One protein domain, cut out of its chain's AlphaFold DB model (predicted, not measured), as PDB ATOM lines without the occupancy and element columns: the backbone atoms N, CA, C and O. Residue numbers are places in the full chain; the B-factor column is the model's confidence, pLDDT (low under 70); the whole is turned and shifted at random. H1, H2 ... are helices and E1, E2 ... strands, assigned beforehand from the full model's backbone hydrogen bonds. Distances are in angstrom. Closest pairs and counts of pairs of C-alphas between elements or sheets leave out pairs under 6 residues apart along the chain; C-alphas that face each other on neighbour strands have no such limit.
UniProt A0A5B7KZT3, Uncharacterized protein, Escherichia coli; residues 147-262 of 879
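AT A GLANCE: This is residues 147 to 262 of the 879 residues of an uncharacterized protein of Escherichia coli (UniProt A0A5B7KZT3). One curled sheet of seven strands is folded back on itself into a compact body, like part of a barrel, and a long helix, H1, starts at this body and sticks out of it as an arm with residues 246 to 262. In the folded sheet E1, E2, E4 and E5 make one leaf, E6 and E3 the facing leaf, and E7 is the hinge. The printed part has 116 residues, with the named elements E1 to E7 and then H1 along it; the sheet is mixed, in the order E1, E2, E4, E5, E7, E6, E3, and the class is mixed, helices and strands. The whole is compact by its radius of gyration of the C-alphas, 14.7 A, yet elongated in outline, spanning 50 by 30 by 27 A, with the arm making the length.

HOW THE PARTS SIT: E1, residues 150 to 155, is an edge strand and forms an antiparallel hairpin with E2, residues 158 to 162; N 160 and O 152 are 2.8 A apart. E4, residues 186 to 190, is parallel to E2, with N 161 and O 188 at 2.8 A. E4 and E5, residues 196 to 203, form an antiparallel hairpin, with N 187 and O 199 at 2.8 A. E5 is staggered: its residues 196 to 200 pair with E4 and 201 to 202 with E7, residues 231 to 237. E5 and E7 are parallel at 57 degrees between their directions, with N 202 and O 232 at 2.8 A. E7 forms an antiparallel hairpin with E6, residues 219 to 225; N 233 and O 223 are 2.8 A apart. E3, residues 172 to 176, is the other edge strand, antiparallel to E6, with N 220 and O 175 at 2.7 A. The closest C-alphas of E1 and E3, Val 151 and Phe 175, are 7.0 A apart. H1, residues 239 to 262, only grazes the sheet with residues 239 to 245; its closest C-alphas to E6 are Ala 241 and Leu 221, 5.5 A apart. In H1 every O i to N i+4 pair is within hydrogen-bond range.

IN THESE COORDINATES: E1 begins at C-alpha 150, (-24.585, -37.127, -16.755). E5 is 21.6 A long from first to last C-alpha, E6 19.5 A and E7 16.7 A. H1 measures 35.7 A, from C-alpha 239 at (-26.517, -17.137, -12.436) to C-alpha 262 at (-58.702, -32.076, -8.891).

THE WHOLE: The two C-alphas farthest apart, Thr 182 and Leu 262, are 50.9 A apart. The printed part has no cut. The link from E5 to E6 is long, with 15 residues. Mean pLDDT of the printed part is 83.0; residues 154, 248 and 251 to 262 are under 70.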
ATOM      1  N   TYR A 147     -33.106 -31.896 -16.785       83.12
ATOM      2  CA  TYR A 147     -31.785 -31.893 -16.170       83.12
ATOM      3  C   TYR A 147     -30.943 -33.002 -16.788       83.12
ATOM      4  O   TYR A 147     -31.377 -34.153 -16.853       83.12
ATOM      5  N   ALA A 148     -29.732 -32.659 -17.210       86.44
ATOM      6  CA  ALA A 148     -28.730 -33.645 -17.563       86.44
ATOM      7  C   ALA A 148     -28.442 -34.568 -16.370       86.44
ATOM      8  O   ALA A 148     -28.120 -34.098 -15.278       86.44
ATOM      9  N   THR A 149     -28.536 -35.878 -16.577       85.06
ATOM     10  CA  THR A 149     -28.218 -36.902 -15.571       85.06
ATOM     11  C   THR A 149     -26.738 -37.269 -15.560       85.06
ATOM     12  O   THR A 149     -26.231 -37.744 -14.548       85.06
ATOM     13  N   ALA A 150     -26.032 -37.020 -16.661       82.44
ATOM     14  CA  ALA A 150     -24.585 -37.127 -16.755       82.44
ATOM     15  C   ALA A 150     -24.055 -36.001 -17.639       82.44
ATOM     16  O   ALA A 150     -24.676 -35.674 -18.652       82.44
ATOM     17  N   VAL A 151     -22.921 -35.417 -17.253       86.19
ATOM     18  CA  VAL A 151     -22.230 -34.383 -18.026       86.19
ATOM     19  C   VAL A 151     -20.735 -34.660 -17.975       86.19
ATOM     20  O   VAL A 151     -20.174 -34.842 -16.896       86.19
ATOM     21  N   SER A 152     -20.084 -34.699 -19.131       87.12
ATOM     22  CA  SER A 152     -18.640 -34.908 -19.241       87.12
ATOM     23  C   SER A 152     -18.072 -34.185 -20.462       87.12
ATOM     24  O   SER A 152     -18.817 -33.628 -21.266       87.12
ATOM     25  N   SER A 153     -16.748 -34.146 -20.591       84.38
ATOM     26  CA  SER A 153     -16.075 -33.640 -21.788       84.38
ATOM     27  C   SER A 153     -14.937 -34.571 -22.169       84.38
ATOM     28  O   SER A 153     -14.053 -34.828 -21.352       84.38
ATOM     29  N   SER A 154     -14.943 -35.037 -23.412       69.94
ATOM     30  CA  SER A 154     -13.914 -35.917 -23.973       69.94
ATOM     31  C   SER A 154     -12.890 -35.176 -24.852       69.94
ATOM     32  O   SER A 154     -11.827 -35.722 -25.142       69.94
ATOM     33  N   ALA A 155     -13.162 -33.920 -25.234       75.94
ATOM     34  CA  ALA A 155     -12.292 -33.082 -26.065       75.94
ATOM     35  C   ALA A 155     -12.467 -31.577 -25.778       75.94
ATOM     36  O   ALA A 155     -13.460 -31.148 -25.185       75.94
ATOM     37  N   ALA A 156     -11.515 -30.752 -26.233       78.12
ATOM     38  CA  ALA A 156     -11.607 -29.296 -26.116       78.12
ATOM     39  C   ALA A 156     -12.886 -28.773 -26.800       78.12
ATOM     40  O   ALA A 156     -13.117 -29.032 -27.979       78.12
ATOM     41  N   ASN A 157     -13.714 -28.035 -26.054       87.50
ATOM     42  CA  ASN A 157     -14.990 -27.470 -26.516       87.50
ATOM     43  C   ASN A 157     -16.055 -28.498 -26.967       87.50
ATOM     44  O   ASN A 157     -17.001 -28.132 -27.659       87.50
ATOM     45  N   THR A 158     -15.953 -29.763 -26.549       91.56
ATOM     46  CA  THR A 158     -17.009 -30.774 -26.754       91.56
ATOM     47  C   THR A 158     -17.543 -31.253 -25.410       91.56
ATOM     48  O   THR A 158     -16.765 -31.567 -24.510       91.56
ATOM     49  N   ILE A 159     -18.866 -31.284 -25.268       93.06
ATOM     50  CA  ILE A 159     -19.558 -31.643 -24.028       93.06
ATOM     51  C   ILE A 159     -20.539 -32.782 -24.323       93.06
ATOM     52  O   ILE A 159     -21.399 -32.667 -25.194       93.06
ATOM     53  N   ASP A 160     -20.426 -33.856 -23.556       92.88
ATOM     54  CA  ASP A 160     -21.275 -35.039 -23.611       92.88
ATOM     55  C   ASP A 160     -22.305 -34.986 -22.476       92.88
ATOM     56  O   ASP A 160     -21.941 -34.832 -21.308       92.88
ATOM     57  N   ILE A 161     -23.591 -35.095 -22.814       92.81
ATOM     58  CA  ILE A 161     -24.724 -34.975 -21.891       92.81
ATOM     59  C   ILE A 161     -25.689 -36.145 -22.079       92.81
ATOM     60  O   ILE A 161     -26.060 -36.476 -23.203       92.81
ATOM     61  N   THR A 162     -26.189 -36.697 -20.977       91.69
ATOM     62  CA  THR A 162     -27.319 -37.639 -20.979       91.69
ATOM     63  C   THR A 162     -28.550 -36.980 -20.365       91.69
ATOM     64  O   THR A 162     -28.437 -36.344 -19.320       91.69
ATOM     65  N   ILE A 163     -29.723 -37.134 -20.984       88.88
ATOM     66  CA  ILE A 163     -31.007 -36.619 -20.477       88.88
ATOM     67  C   ILE A 163     -32.010 -37.759 -20.218       88.88
ATOM     68  O   ILE A 163     -31.973 -38.778 -20.909       88.88
ATOM     69  N   PRO A 164     -32.921 -37.607 -19.238       80.31
ATOM     70  CA  PRO A 164     -33.842 -38.668 -18.825       80.31
ATOM     71  C   PRO A 164     -35.059 -38.843 -19.747       80.31
ATOM     72  O   PRO A 164     -35.785 -39.823 -19.603       80.31
ATOM     73  N   GLY A 165     -35.322 -37.900 -20.655       79.50
ATOM     74  CA  GLY A 165     -36.438 -37.939 -21.599       79.50
ATOM     75  C   GLY A 165     -35.988 -38.091 -23.051       79.50
ATOM     76  O   GLY A 165     -34.820 -38.341 -23.352       79.50
ATOM     77  N   LEU A 166     -36.941 -37.958 -23.973       81.69
ATOM     78  CA  LEU A 166     -36.657 -37.884 -25.406       81.69
ATOM     79  C   LEU A 166     -36.156 -36.483 -25.774       81.69
ATOM     80  O   LEU A 166     -36.555 -35.490 -25.166       81.69
ATOM     81  N   LEU A 167     -35.300 -36.414 -26.793       82.38
ATOM     82  CA  LEU A 167     -34.852 -35.157 -27.381       82.38
ATOM     83  C   LEU A 167     -35.736 -34.829 -28.590       82.38
ATOM     84  O   LEU A 167     -35.651 -35.507 -29.611       82.38
ATOM     85  N   VAL A 168     -36.584 -33.810 -28.464       80.88
ATOM     86  CA  VAL A 168     -37.487 -33.313 -29.523       80.88
ATOM     87  C   VAL A 168     -37.300 -31.814 -29.728       80.88
ATOM     88  O   VAL A 168     -36.805 -31.135 -28.828       80.88
ATOM     89  N   ASP A 169     -37.670 -31.286 -30.894       82.44
ATOM     90  CA  ASP A 169     -37.556 -29.848 -31.176       82.44
ATOM     91  C   ASP A 169     -38.208 -28.995 -30.068       82.44
ATOM     92  O   ASP A 169     -39.291 -29.320 -29.582       82.44
ATOM     93  N   GLY A 170     -37.505 -27.960 -29.607       78.56
ATOM     94  CA  GLY A 170     -37.898 -27.145 -28.453       78.56
ATOM     95  C   GLY A 170     -37.521 -27.715 -27.078       78.56
ATOM     96  O   GLY A 170     -37.833 -27.094 -26.064       78.56
ATOM     97  N   SER A 171     -36.836 -28.864 -26.994       84.12
ATOM     98  CA  SER A 171     -36.388 -29.417 -25.703       84.12
ATOM     99  C   SER A 171     -35.402 -28.479 -25.009       84.12
ATOM    100  O   SER A 171     -34.320 -28.223 -25.535       84.12
ATOM    101  N   LEU A 172     -35.744 -28.018 -23.806       86.25
ATOM    102  CA  LEU A 172     -34.860 -27.224 -22.956       86.25
ATOM    103  C   LEU A 172     -34.029 -28.148 -22.055       86.25
ATOM    104  O   LEU A 172     -34.573 -29.005 -21.355       86.25
ATOM    105  N   ILE A 173     -32.714 -27.966 -22.062       89.00
ATOM    106  CA  ILE A 173     -31.745 -28.817 -21.376       89.00
ATOM    107  C   ILE A 173     -30.922 -27.953 -20.436       89.00
ATOM    108  O   ILE A 173     -30.306 -26.973 -20.858       89.00
ATOM    109  N   TYR A 174     -30.896 -28.352 -19.171       88.38
ATOM    110  CA  TYR A 174     -30.083 -27.739 -18.135       88.38
ATOM    111  C   TYR A 174     -28.947 -28.675 -17.726       88.38
ATOM    112  O   TYR A 174     -29.174 -29.849 -17.423       88.38
ATOM    113  N   PHE A 175     -27.724 -28.157 -17.678       91.31
ATOM    114  CA  PHE A 175     -26.538 -28.902 -17.260       91.31
ATOM    115  C   PHE A 175     -25.487 -27.972 -16.647       91.31
ATOM    116  O   PHE A 175     -25.522 -26.766 -16.863       91.31
ATOM    117  N   SER A 176     -24.537 -28.515 -15.885       89.56
ATOM    118  CA  SER A 176     -23.363 -27.752 -15.435       89.56
ATOM    119  C   SER A 176     -22.235 -27.922 -16.443       89.56
ATOM    120  O   SER A 176     -21.898 -29.053 -16.785       89.56
ATOM    121  N   SER A 177     -21.666 -26.828 -16.955       90.12
ATOM    122  CA  SER A 177     -20.596 -26.908 -17.952       90.12
ATOM    123  C   SER A 177     -19.367 -27.604 -17.358       90.12
ATOM    124  O   SER A 177     -18.824 -27.119 -16.364       90.12
ATOM    125  N   PRO A 178     -18.849 -28.687 -17.962       90.12
ATOM    126  CA  PRO A 178     -17.637 -29.343 -17.478       90.12
ATOM    127  C   PRO A 178     -16.363 -28.572 -17.856       90.12
ATOM    128  O   PRO A 178     -15.278 -28.892 -17.380       90.12
ATOM    129  N   ILE A 179     -16.479 -27.555 -18.717       88.00
ATOM    130  CA  ILE A 179     -15.344 -26.848 -19.312       88.00
ATOM    131  C   ILE A 179     -15.506 -25.331 -19.232       88.00
ATOM    132  O   ILE A 179     -16.618 -24.799 -19.225       88.00
ATOM    133  N   ARG A 180     -14.367 -24.631 -19.258       89.94
ATOM    134  CA  ARG A 180     -14.299 -23.251 -19.740       89.94
ATOM    135  C   ARG A 180     -13.968 -23.309 -21.222       89.94
ATOM    136  O   ARG A 180     -12.905 -23.814 -21.581       89.94
ATOM    137  N   ASN A 181     -14.870 -22.847 -22.078       90.62
ATOM    138  CA  ASN A 181     -14.649 -22.978 -23.512       90.62
ATOM    139  C   ASN A 181     -13.571 -21.991 -23.994       90.62
ATOM    140  O   ASN A 181     -13.453 -20.873 -23.500       90.62
ATOM    141  N   THR A 182     -12.783 -22.399 -24.980       87.50
ATOM    142  CA  THR A 182     -11.777 -21.569 -25.662       87.50
ATOM    143  C   THR A 182     -12.196 -21.200 -27.087       87.50
ATOM    144  O   THR A 182     -11.559 -20.361 -27.714       87.50
ATOM    145  N   GLY A 183     -13.295 -21.784 -27.581       87.62
ATOM    146  CA  GLY A 183     -13.879 -21.551 -28.902       87.62
ATOM    147  C   GLY A 183     -15.295 -22.133 -29.013       87.62
ATOM    148  O   GLY A 183     -15.960 -22.335 -27.992       87.62
ATOM    149  N   ALA A 184     -15.743 -22.410 -30.242       91.12
ATOM    150  CA  ALA A 184     -17.080 -22.939 -30.529       91.12
ATOM    151  C   ALA A 184     -17.339 -24.276 -29.822       91.12
ATOM    152  O   ALA A 184     -16.492 -25.167 -29.860       91.12
ATOM    153  N   VAL A 185     -18.515 -24.411 -29.203       92.62
ATOM    154  CA  VAL A 185     -18.875 -25.574 -28.379       92.62
ATOM    155  C   VAL A 185     -19.802 -26.516 -29.136       92.62
ATOM    156  O   VAL A 185     -20.756 -26.067 -29.766       92.62
ATOM    157  N   THR A 186     -19.560 -27.819 -29.023       93.44
ATOM    158  CA  THR A 186     -20.440 -28.876 -29.541       93.44
ATOM    159  C   THR A 186     -21.029 -29.684 -28.387       93.44
ATOM    160  O   THR A 186     -20.297 -30.079 -27.480       93.44
ATOM    161  N   LEU A 187     -22.343 -29.927 -28.417       93.12
ATOM    162  CA  LEU A 187     -23.047 -30.792 -27.470       93.12
ATOM    163  C   LEU A 187     -23.397 -32.130 -28.120       93.12
ATOM    164  O   LEU A 187     -24.026 -32.163 -29.181       93.12
ATOM    165  N   ASN A 188     -23.055 -33.215 -27.432       92.94
ATOM    166  CA  ASN A 188     -23.521 -34.570 -27.694       92.94
ATOM    167  C   ASN A 188     -24.597 -34.915 -26.671       92.94
ATOM    168  O   ASN A 188     -24.281 -35.158 -25.511       92.94
ATOM    169  N   VAL A 189     -25.865 -34.926 -27.076       91.94
ATOM    170  CA  VAL A 189     -26.979 -35.213 -26.166       91.94
ATOM    171  C   VAL A 189     -27.530 -36.605 -26.432       91.94
ATOM    172  O   VAL A 189     -28.133 -36.842 -27.478       91.94
ATOM    173  N   THR A 190     -27.352 -37.505 -25.471       91.75
ATOM    174  CA  THR A 190     -27.916 -38.856 -25.464       91.75
ATOM    175  C   THR A 190     -29.241 -38.860 -24.711       91.75
ATOM    176  O   THR A 190     -29.309 -38.476 -23.544       91.75
ATOM    177  N   ASN A 191     -30.311 -39.273 -25.384       87.56
ATOM    178  CA  ASN A 191     -31.650 -39.329 -24.802       87.56
ATOM    179  C   ASN A 191     -31.941 -40.683 -24.123       87.56
ATOM    180  O   ASN A 191     -31.146 -41.618 -24.204       87.56
ATOM    181  N   ALA A 192     -33.114 -40.820 -23.500       79.69
ATOM    182  CA  ALA A 192     -33.512 -42.031 -22.772       79.69
ATOM    183  C   ALA A 192     -33.583 -43.323 -23.614       79.69
ATOM    184  O   ALA A 192     -33.549 -44.417 -23.058       79.69
ATOM    185  N   LYS A 193     -33.685 -43.217 -24.948       80.81
ATOM    186  CA  LYS A 193     -33.649 -44.365 -25.874       80.81
ATOM    187  C   LYS A 193     -32.224 -44.735 -26.308       80.81
ATOM    188  O   LYS A 193     -32.060 -45.658 -27.096       80.81
ATOM    189  N   GLY A 194     -31.210 -44.020 -25.820       81.81
ATOM    190  CA  GLY A 194     -29.816 -44.197 -26.222       81.81
ATOM    191  C   GLY A 194     -29.446 -43.490 -27.528       81.81
ATOM    192  O   GLY A 194     -28.339 -43.680 -28.020       81.81
ATOM    193  N   ASN A 195     -30.331 -42.659 -28.095       85.75
ATOM    194  CA  ASN A 195     -30.020 -41.918 -29.318       85.75
ATOM    195  C   ASN A 195     -29.192 -40.678 -28.976       85.75
ATOM    196  O   ASN A 195     -29.648 -39.839 -28.194       85.75
ATOM    197  N   THR A 196     -28.027 -40.534 -29.607       89.44
ATOM    198  CA  THR A 196     -27.141 -39.378 -29.427       89.44
ATOM    199  C   THR A 196     -27.271 -38.390 -30.581       89.44
ATOM    200  O   THR A 196     -27.155 -38.753 -31.750       89.44
ATOM    201  N   VAL A 197     -27.472 -37.115 -30.249       89.25
ATOM    202  CA  VAL A 197     -27.492 -36.000 -31.199       89.25
ATOM    203  C   VAL A 197     -26.294 -35.089 -30.942       89.25
ATOM    204  O   VAL A 197     -26.188 -34.488 -29.879       89.25
ATOM    205  N   ASN A 198     -25.407 -34.979 -31.934       91.25
ATOM    206  CA  ASN A 198     -24.245 -34.084 -31.931       91.25
ATOM    207  C   ASN A 198     -24.591 -32.783 -32.662       91.25
ATOM    208  O   ASN A 198     -24.909 -32.837 -33.854       91.25
ATOM    209  N   ARG A 199     -24.554 -31.628 -31.987       92.62
ATOM    210  CA  ARG A 199     -24.795 -30.321 -32.625       92.62
ATOM    211  C   ARG A 199     -23.999 -29.192 -31.974       92.62
ATOM    212  O   ARG A 199     -23.715 -29.220 -30.780       92.62
ATOM    213  N   ILE A 200     -23.709 -28.157 -32.759       92.12
ATOM    214  CA  ILE A 200     -23.074 -26.925 -32.276       92.12
ATOM    215  C   ILE A 200     -24.008 -26.135 -31.345       92.12
ATOM    216  O   ILE A 200     -25.227 -26.120 -31.540       92.12
ATOM    217  N   VAL A 201     -23.429 -25.450 -30.358       92.94
ATOM    218  CA  VAL A 201     -24.121 -24.459 -29.530       92.94
ATOM    219  C   VAL A 201     -23.966 -23.081 -30.158       92.94
ATOM    220  O   VAL A 201     -22.849 -22.586 -30.329       92.94
ATOM    221  N   LEU A 202     -25.092 -22.455 -30.481       92.06
ATOM    222  CA  LEU A 202     -25.158 -21.087 -30.972       92.06
ATOM    223  C   LEU A 202     -25.729 -20.159 -29.899       92.06
ATOM    224  O   LEU A 202     -26.486 -20.588 -29.036       92.06
ATOM    225  N   ARG A 203     -25.418 -18.871 -29.989       86.19
ATOM    226  CA  ARG A 203     -26.018 -17.785 -29.202       86.19
ATOM    227  C   ARG A 203     -26.729 -16.798 -30.122       86.19
ATOM    228  O   ARG A 203     -26.338 -16.646 -31.281       86.19
ATOM    229  N   GLY A 204     -27.723 -16.089 -29.583       74.50
ATOM    230  CA  GLY A 204     -28.363 -14.933 -30.227       74.50
ATOM    231  C   GLY A 204     -28.650 -15.133 -31.721       74.50
ATOM    232  O   GLY A 204     -29.322 -16.089 -32.095       74.50
ATOM    233  N   ALA A 205     -28.099 -14.257 -32.569       78.88
ATOM    234  CA  ALA A 205     -28.221 -14.246 -34.034       78.88
ATOM    235  C   ALA A 205     -27.566 -15.451 -34.762       78.88
ATOM    236  O   ALA A 205     -26.978 -15.295 -35.828       78.88
ATOM    237  N   ASN A 206     -27.661 -16.659 -34.196       85.19
ATOM    238  CA  ASN A 206     -27.100 -17.911 -34.709       85.19
ATOM    239  C   ASN A 206     -25.566 -17.889 -34.863       85.19
ATOM    240  O   ASN A 206     -25.023 -18.481 -35.793       85.19
ATOM    241  N   ALA A 207     -24.856 -17.236 -33.939       88.62
ATOM    242  CA  ALA A 207     -23.392 -17.230 -33.911       88.62
ATOM    243  C   ALA A 207     -22.848 -18.357 -33.013       88.62
ATOM    244  O   ALA A 207     -23.428 -18.592 -31.950       88.62
ATOM    245  N   PRO A 208     -21.742 -19.039 -33.369       91.38
ATOM    246  CA  PRO A 208     -21.063 -19.964 -32.463       91.38
ATOM    247  C   PRO A 208     -20.582 -19.277 -31.181       91.38
ATOM    248  O   PRO A 208     -20.294 -18.075 -31.182       91.38
ATOM    249  N   LEU A 209     -20.447 -20.047 -30.099       89.56
ATOM    250  CA  LEU A 209     -19.848 -19.526 -28.870       89.56
ATOM    251  C   LEU A 209     -18.373 -19.131 -29.080       89.56
ATOM    252  O   LEU A 209     -17.611 -19.840 -29.738       89.56
ATOM    253  N   ALA A 210     -17.968 -18.007 -28.497       85.75
ATOM    254  CA  ALA A 210     -16.590 -17.534 -28.416       85.75
ATOM    255  C   ALA A 210     -15.936 -17.982 -27.098       85.75
ATOM    256  O   ALA A 210     -16.621 -18.348 -26.142       85.75
ATOM    257  N   GLY A 211     -14.602 -17.967 -27.032       85.69
ATOM    258  CA  GLY A 211     -13.872 -18.390 -25.835       85.69
ATOM    259  C   GLY A 211     -14.264 -17.594 -24.583       85.69
ATOM    260  O   GLY A 211     -14.297 -16.367 -24.603       85.69
ATOM    261  N   GLY A 212     -14.529 -18.303 -23.483       81.25
ATOM    262  CA  GLY A 212     -14.886 -17.747 -22.179       81.25
ATOM    263  C   GLY A 212     -16.385 -17.559 -21.924       81.25
ATOM    264  O   GLY A 212     -16.736 -17.155 -20.820       81.25
ATOM    265  N   GLU A 213     -17.256 -17.860 -22.892       84.50
ATOM    266  CA  GLU A 213     -18.717 -17.719 -22.759       84.50
ATOM    267  C   GLU A 213     -19.387 -18.855 -21.961       84.50
ATOM    268  O   GLU A 213     -20.466 -18.667 -21.397       84.50
ATOM    269  N   LEU A 214     -18.739 -20.017 -21.865       87.81
ATOM    270  CA  LEU A 214     -19.026 -21.044 -20.870       87.81
ATOM    271  C   LEU A 214     -17.917 -21.051 -19.824       87.81
ATOM    272  O   LEU A 214     -16.726 -21.029 -20.149       87.81
ATOM    273  N   ILE A 215     -18.316 -21.135 -18.560       85.94
ATOM    274  CA  ILE A 215     -17.409 -21.219 -17.418       85.94
ATOM    275  C   ILE A 215     -17.542 -22.613 -16.816       85.94
ATOM    276  O   ILE A 215     -18.655 -23.106 -16.633       85.94
ATOM    277  N   ALA A 216     -16.412 -23.242 -16.491       85.81
ATOM    278  CA  ALA A 216     -16.413 -24.541 -15.829       85.81
ATOM    279  C   ALA A 216     -17.235 -24.487 -14.530       85.81
ATOM    280  O   ALA A 216     -17.201 -23.497 -13.790       85.81
ATOM    281  N   SER A 217     -17.988 -25.552 -14.278       83.56
ATOM    282  CA  SER A 217     -18.876 -25.745 -13.130       83.56
ATOM    283  C   SER A 217     -20.037 -24.751 -13.015       83.56
ATOM    284  O   SER A 217     -20.702 -24.721 -11.980       83.56
ATOM    285  N   HIS A 218     -20.301 -23.944 -14.047       84.44
ATOM    286  CA  HIS A 218     -21.441 -23.028 -14.065       84.44
ATOM    287  C   HIS A 218     -22.615 -23.620 -14.845       84.44
ATOM    288  O   HIS A 218     -22.405 -24.324 -15.837       84.44
ATOM    289  N   PRO A 219     -23.857 -23.329 -14.427       87.75
ATOM    290  CA  PRO A 219     -25.035 -23.854 -15.089       87.75
ATOM    291  C   PRO A 219     -25.211 -23.259 -16.482       87.75
ATOM    292  O   PRO A 219     -24.874 -22.104 -16.746       87.75
ATOM    293  N   VAL A 220     -25.753 -24.074 -17.371       89.12
ATOM    294  CA  VAL A 220     -26.002 -23.773 -18.772       89.12
ATOM    295  C   VAL A 220     -27.403 -24.246 -19.102       89.12
ATOM    296  O   VAL A 220     -27.796 -25.358 -18.749       89.12
ATOM    297  N   LEU A 221     -28.147 -23.390 -19.790       88.50
ATOM    298  CA  LEU A 221     -29.479 -23.667 -20.285       88.50
ATOM    299  C   LEU A 221     -29.474 -23.529 -21.806       88.50
ATOM    300  O   LEU A 221     -29.200 -22.447 -22.330       88.50
ATOM    301  N   CYS A 222     -29.798 -24.609 -22.510       89.94
ATOM    302  CA  CYS A 222     -29.846 -24.644 -23.970       89.94
ATOM    303  C   CYS A 222     -31.183 -25.193 -24.460       89.94
ATOM    304  O   CYS A 222     -31.732 -26.105 -23.854       89.94
ATOM    305  N   VAL A 223     -31.675 -24.698 -25.593       88.81
ATOM    306  CA  VAL A 223     -32.827 -25.277 -26.294       88.81
ATOM    307  C   VAL A 223     -32.363 -26.020 -27.542       88.81
ATOM    308  O   VAL A 223     -31.582 -25.495 -28.336       88.81
ATOM    309  N   TYR A 224     -32.822 -27.255 -27.713       89.00
ATOM    310  CA  TYR A 224     -32.620 -28.023 -28.934       89.00
ATOM    311  C   TYR A 224     -33.518 -27.481 -30.042       89.00
ATOM    312  O   TYR A 224     -34.730 -27.384 -29.857       89.00
ATOM    313  N   ARG A 225     -32.928 -27.149 -31.193       87.19
ATOM    314  CA  ARG A 225     -33.648 -26.736 -32.399       87.19
ATOM    315  C   ARG A 225     -33.417 -27.750 -33.510       87.19
ATOM    316  O   ARG A 225     -32.280 -27.972 -33.930       87.19
ATOM    317  N   GLY A 226     -34.501 -28.353 -33.978       79.50
ATOM    318  CA  GLY A 226     -34.540 -29.270 -35.108       79.50
ATOM    319  C   GLY A 226     -34.401 -28.560 -36.457       79.50
ATOM    320  O   GLY A 226     -33.894 -27.437 -36.558       79.50
ATOM    321  N   ALA A 227     -34.829 -29.239 -37.522       75.56
ATOM    322  CA  ALA A 227     -34.813 -28.683 -38.871       75.56
ATOM    323  C   ALA A 227     -35.622 -27.368 -38.948       75.56
ATOM    324  O   ALA A 227     -36.687 -27.282 -38.338       75.56
ATOM    325  N   PRO A 228     -35.152 -26.351 -39.700       72.19
ATOM    326  CA  PRO A 228     -33.994 -26.387 -40.602       72.19
ATOM    327  C   PRO A 228     -32.646 -26.057 -39.935       72.19
ATOM    328  O   PRO A 228     -31.600 -26.312 -40.523       72.19
ATOM    329  N   ILE A 229     -32.645 -25.495 -38.724       75.50
ATOM    330  CA  ILE A 229     -31.453 -24.862 -38.140       75.50
ATOM    331  C   ILE A 229     -30.493 -25.894 -37.520       75.50
ATOM    332  O   ILE A 229     -29.281 -25.699 -37.572       75.50
ATOM    333  N   ASN A 230     -31.016 -26.998 -36.974       86.94
ATOM    334  CA  ASN A 230     -30.244 -28.129 -36.447       86.94
ATOM    335  C   ASN A 230     -29.108 -27.706 -35.493       86.94
ATOM    336  O   ASN A 230     -27.928 -27.879 -35.802       86.94
ATOM    337  N   ASN A 231     -29.438 -27.158 -34.319       90.81
ATOM    338  CA  ASN A 231     -28.443 -26.761 -33.315       90.81
ATOM    339  C   ASN A 231     -28.961 -26.830 -31.872       90.81
ATOM    340  O   ASN A 231     -30.118 -27.159 -31.624       90.81
ATOM    341  N   PHE A 232     -28.097 -26.479 -30.920       92.62
ATOM    342  CA  PHE A 232     -28.525 -26.026 -29.600       92.62
ATOM    343  C   PHE A 232     -28.387 -24.507 -29.527       92.62
ATOM    344  O   PHE A 232     -27.340 -23.967 -29.864       92.62
ATOM    345  N   LEU A 233     -29.425 -23.802 -29.092       91.12
ATOM    346  CA  LEU A 233     -29.344 -22.371 -28.807       91.12
ATOM    347  C   LEU A 233     -29.127 -22.174 -27.308       91.12
ATOM    348  O   LEU A 233     -29.940 -22.624 -26.503       91.12
ATOM    349  N   LEU A 234     -28.046 -21.492 -26.945       90.50
ATOM    350  CA  LEU A 234     -27.784 -21.043 -25.589       90.50
ATOM    351  C   LEU A 234     -28.853 -20.021 -25.190       90.50
ATOM    352  O   LEU A 234     -28.967 -18.960 -25.804       90.50
ATOM    353  N   VAL A 235     -29.621 -20.356 -24.158       86.12
ATOM    354  CA  VAL A 235     -30.649 -19.493 -23.566       86.12
ATOM    355  C   VAL A 235     -30.033 -18.657 -22.450       86.12
ATOM    356  O   VAL A 235     -30.231 -17.447 -22.402       86.12
ATOM    357  N   ALA A 236     -29.264 -19.296 -21.568       84.69
ATOM    358  CA  ALA A 236     -28.584 -18.639 -20.462       84.69
ATOM    359  C   ALA A 236     -27.374 -19.456 -19.990       84.69
ATOM    360  O   ALA A 236     -27.319 -20.675 -20.166       84.69
ATOM    361  N   SER A 237     -26.431 -18.788 -19.333       84.88
ATOM    362  CA  SER A 237     -25.315 -19.406 -18.619       84.88
ATOM    363  C   SER A 237     -25.088 -18.696 -17.280       84.88
ATOM    364  O   SER A 237     -25.523 -17.558 -17.082       84.88
ATOM    365  N   GLY A 238     -24.445 -19.375 -16.329       81.19
ATOM    366  CA  GLY A 238     -24.156 -18.811 -15.012       81.19
ATOM    367  C   GLY A 238     -25.423 -18.490 -14.199       81.19
ATOM    368  O   GLY A 238     -26.424 -19.197 -14.323       81.19
ATOM    369  N   PRO A 239     -25.417 -17.439 -13.360       78.31
ATOM    370  CA  PRO A 239     -26.517 -17.137 -12.436       78.31
ATOM    371  C   PRO A 239     -27.907 -17.099 -13.092       78.31
ATOM    372  O   PRO A 239     -28.845 -17.700 -12.573       78.31
ATOM    373  N   MET A 240     -28.011 -16.518 -14.291       78.69
ATOM    374  CA  MET A 240     -29.265 -16.426 -15.046       78.69
ATOM    375  C   MET A 240     -29.859 -17.805 -15.387       78.69
ATOM    376  O   MET A 240     -31.069 -18.002 -15.324       78.69
ATOM    377  N   ALA A 241     -29.020 -18.796 -15.717       77.50
ATOM    378  CA  ALA A 241     -29.492 -20.154 -15.989       77.50
ATOM    379  C   ALA A 241     -30.058 -20.823 -14.727       77.50
ATOM    380  O   ALA A 241     -31.041 -21.559 -14.811       77.50
ATOM    381  N   SER A 242     -29.466 -20.544 -13.561       79.81
ATOM    382  CA  SER A 242     -29.941 -21.051 -12.269       79.81
ATOM    383  C   SER A 242     -31.296 -20.457 -11.876       79.81
ATOM    384  O   SER A 242     -32.147 -21.170 -11.349       79.81
ATOM    385  N   GLU A 243     -31.510 -19.166 -12.132       81.81
ATOM    386  CA  GLU A 243     -32.773 -18.487 -11.820       81.81
ATOM    387  C   GLU A 243     -33.924 -19.027 -12.675       81.81
ATOM    388  O   GLU A 243     -34.960 -19.429 -12.143       81.81
ATOM    389  N   VAL A 244     -33.715 -19.145 -13.991       74.69
ATOM    390  CA  VAL A 244     -34.724 -19.687 -14.917       74.69
ATOM    391  C   VAL A 244     -35.075 -21.143 -14.577       74.69
ATOM    392  O   VAL A 244     -36.248 -21.523 -14.577       74.69
ATOM    393  N   ALA A 245     -34.074 -21.952 -14.219       72.25
ATOM    394  CA  ALA A 245     -34.251 -23.326 -13.752       72.25
ATOM    395  C   ALA A 245     -35.124 -23.428 -12.487       72.25
ATOM    396  O   ALA A 245     -36.003 -24.296 -12.393       72.25
ATOM    397  N   ALA A 246     -34.900 -22.538 -11.518       76.38
ATOM    398  CA  ALA A 246     -35.669 -22.491 -10.280       76.38
ATOM    399  C   ALA A 246     -37.134 -22.104 -10.538       76.38
ATOM    400  O   ALA A 246     -38.042 -22.777 -10.046       76.38
ATOM    401  N   SER A 247     -37.381 -21.083 -11.368       74.19
ATOM    402  CA  SER A 247     -38.739 -20.655 -11.729       74.19
ATOM    403  C   SER A 247     -39.535 -21.750 -12.445       74.19
ATOM    404  O   SER A 247     -40.709 -21.964 -12.142       74.19
ATOM    405  N   LEU A 248     -38.900 -22.493 -13.356       67.56
ATOM    406  CA  LEU A 248     -39.565 -23.557 -14.111       67.56
ATOM    407  C   LEU A 248     -39.886 -24.783 -13.241       67.56
ATOM    408  O   LEU A 248     -40.946 -25.397 -13.381       67.56
ATOM    409  N   THR A 249     -39.013 -25.093 -12.279       71.44
ATOM    410  CA  THR A 249     -39.256 -26.132 -11.265       71.44
ATOM    411  C   THR A 249     -40.425 -25.762 -10.345       71.44
ATOM    412  O   THR A 249     -41.273 -26.609 -10.041       71.44
ATOM    413  N   ALA A 250     -40.523 -24.489  -9.948       71.81
ATOM    414  CA  ALA A 250     -41.637 -23.987  -9.149       71.81
ATOM    415  C   ALA A 250     -42.973 -24.104  -9.903       71.81
ATOM    416  O   ALA A 250     -43.928 -24.667  -9.369       71.81
ATOM    417  N   TYR A 251     -43.014 -23.677 -11.171       67.69
ATOM    418  CA  TYR A 251     -44.209 -23.778 -12.019       67.69
ATOM    419  C   TYR A 251     -44.726 -25.221 -12.149       67.69
ATOM    420  O   TYR A 251     -45.924 -25.476 -12.010       67.69
ATOM    421  N   LYS A 252     -43.823 -26.186 -12.364       64.56
ATOM    422  CA  LYS A 252     -44.180 -27.609 -12.450       64.56
ATOM    423  C   LYS A 252     -44.799 -28.130 -11.152       64.56
ATOM    424  O   LYS A 252     -45.850 -28.765 -11.185       64.56
ATOM    425  N   THR A 253     -44.186 -27.800 -10.019       68.88
ATOM    426  CA  THR A 253     -44.677 -28.196  -8.690       68.88
ATOM    427  C   THR A 253     -46.098 -27.677  -8.440       68.88
ATOM    428  O   THR A 253     -46.953 -28.407  -7.935       68.88
ATOM    429  N   THR A 254     -46.392 -26.440  -8.853       66.06
ATOM    430  CA  THR A 254     -47.739 -25.861  -8.758       66.06
ATOM    431  C   THR A 254     -48.760 -26.638  -9.597       66.06
ATOM    432  O   THR A 254     -49.838 -26.962  -9.098       66.06
ATOM    433  N   ASN A 255     -48.431 -27.005 -10.836       61.41
ATOM    434  CA  ASN A 255     -49.343 -27.756 -11.710       61.41
ATOM    435  C   ASN A 255     -49.638 -29.182 -11.205       61.41
ATOM    436  O   ASN A 255     -50.785 -29.643 -11.249       61.41
ATOM    437  N   ASP A 256     -48.633 -29.866 -10.660       63.62
ATOM    438  CA  ASP A 256     -48.814 -31.197 -10.066       63.62
ATOM    439  C   ASP A 256     -49.728 -31.130  -8.826       63.62
ATOM    440  O   ASP A 256     -50.616 -31.971  -8.648       63.62
ATOM    441  N   SER A 257     -49.594 -30.075  -8.012       62.97
ATOM    442  CA  SER A 257     -50.476 -29.829  -6.862       62.97
ATOM    443  C   SER A 257     -51.934 -29.559  -7.267       62.97
ATOM    444  O   SER A 257     -52.867 -30.035  -6.610       62.97
ATOM    445  N   LEU A 258     -52.148 -28.872  -8.395       62.41
ATOM    446  CA  LEU A 258     -53.476 -28.619  -8.955       62.41
ATOM    447  C   LEU A 258     -54.132 -29.922  -9.432       62.41
ATOM    448  O   LEU A 258     -55.289 -30.193  -9.114       62.41
ATOM    449  N   THR A 259     -53.371 -30.777 -10.117       64.38
ATOM    450  CA  THR A 259     -53.845 -32.090 -10.586       64.38
ATOM    451  C   THR A 259     -54.228 -33.012  -9.421       64.38
ATOM    452  O   THR A 259     -55.253 -33.695  -9.477       64.38
ATOM    453  N   ALA A 260     -53.447 -33.016  -8.334       61.16
ATOM    454  CA  ALA A 260     -53.771 -33.763  -7.116       61.16
ATOM    455  C   ALA A 260     -55.051 -33.243  -6.436       61.16
ATOM    456  O   ALA A 260     -55.893 -34.034  -6.002       61.16
ATOM    457  N   THR A 261     -55.236 -31.921  -6.410       61.47
ATOM    458  CA  THR A 261     -56.445 -31.276  -5.876       61.47
ATOM    459  C   THR A 261     -57.687 -31.684  -6.669       61.47
ATOM    460  O   THR A 261     -58.681 -32.103  -6.078       61.47
ATOM    461  N   LEU A 262     -57.610 -31.662  -8.004       65.12
ATOM    462  CA  LEU A 262     -58.702 -32.076  -8.891       65.12
ATOM    463  C   LEU A 262     -59.059 -33.559  -8.724       65.12
ATOM    464  O   LEU A 262     -60.237 -33.908  -8.661       65.12
TER     465      LEU A 262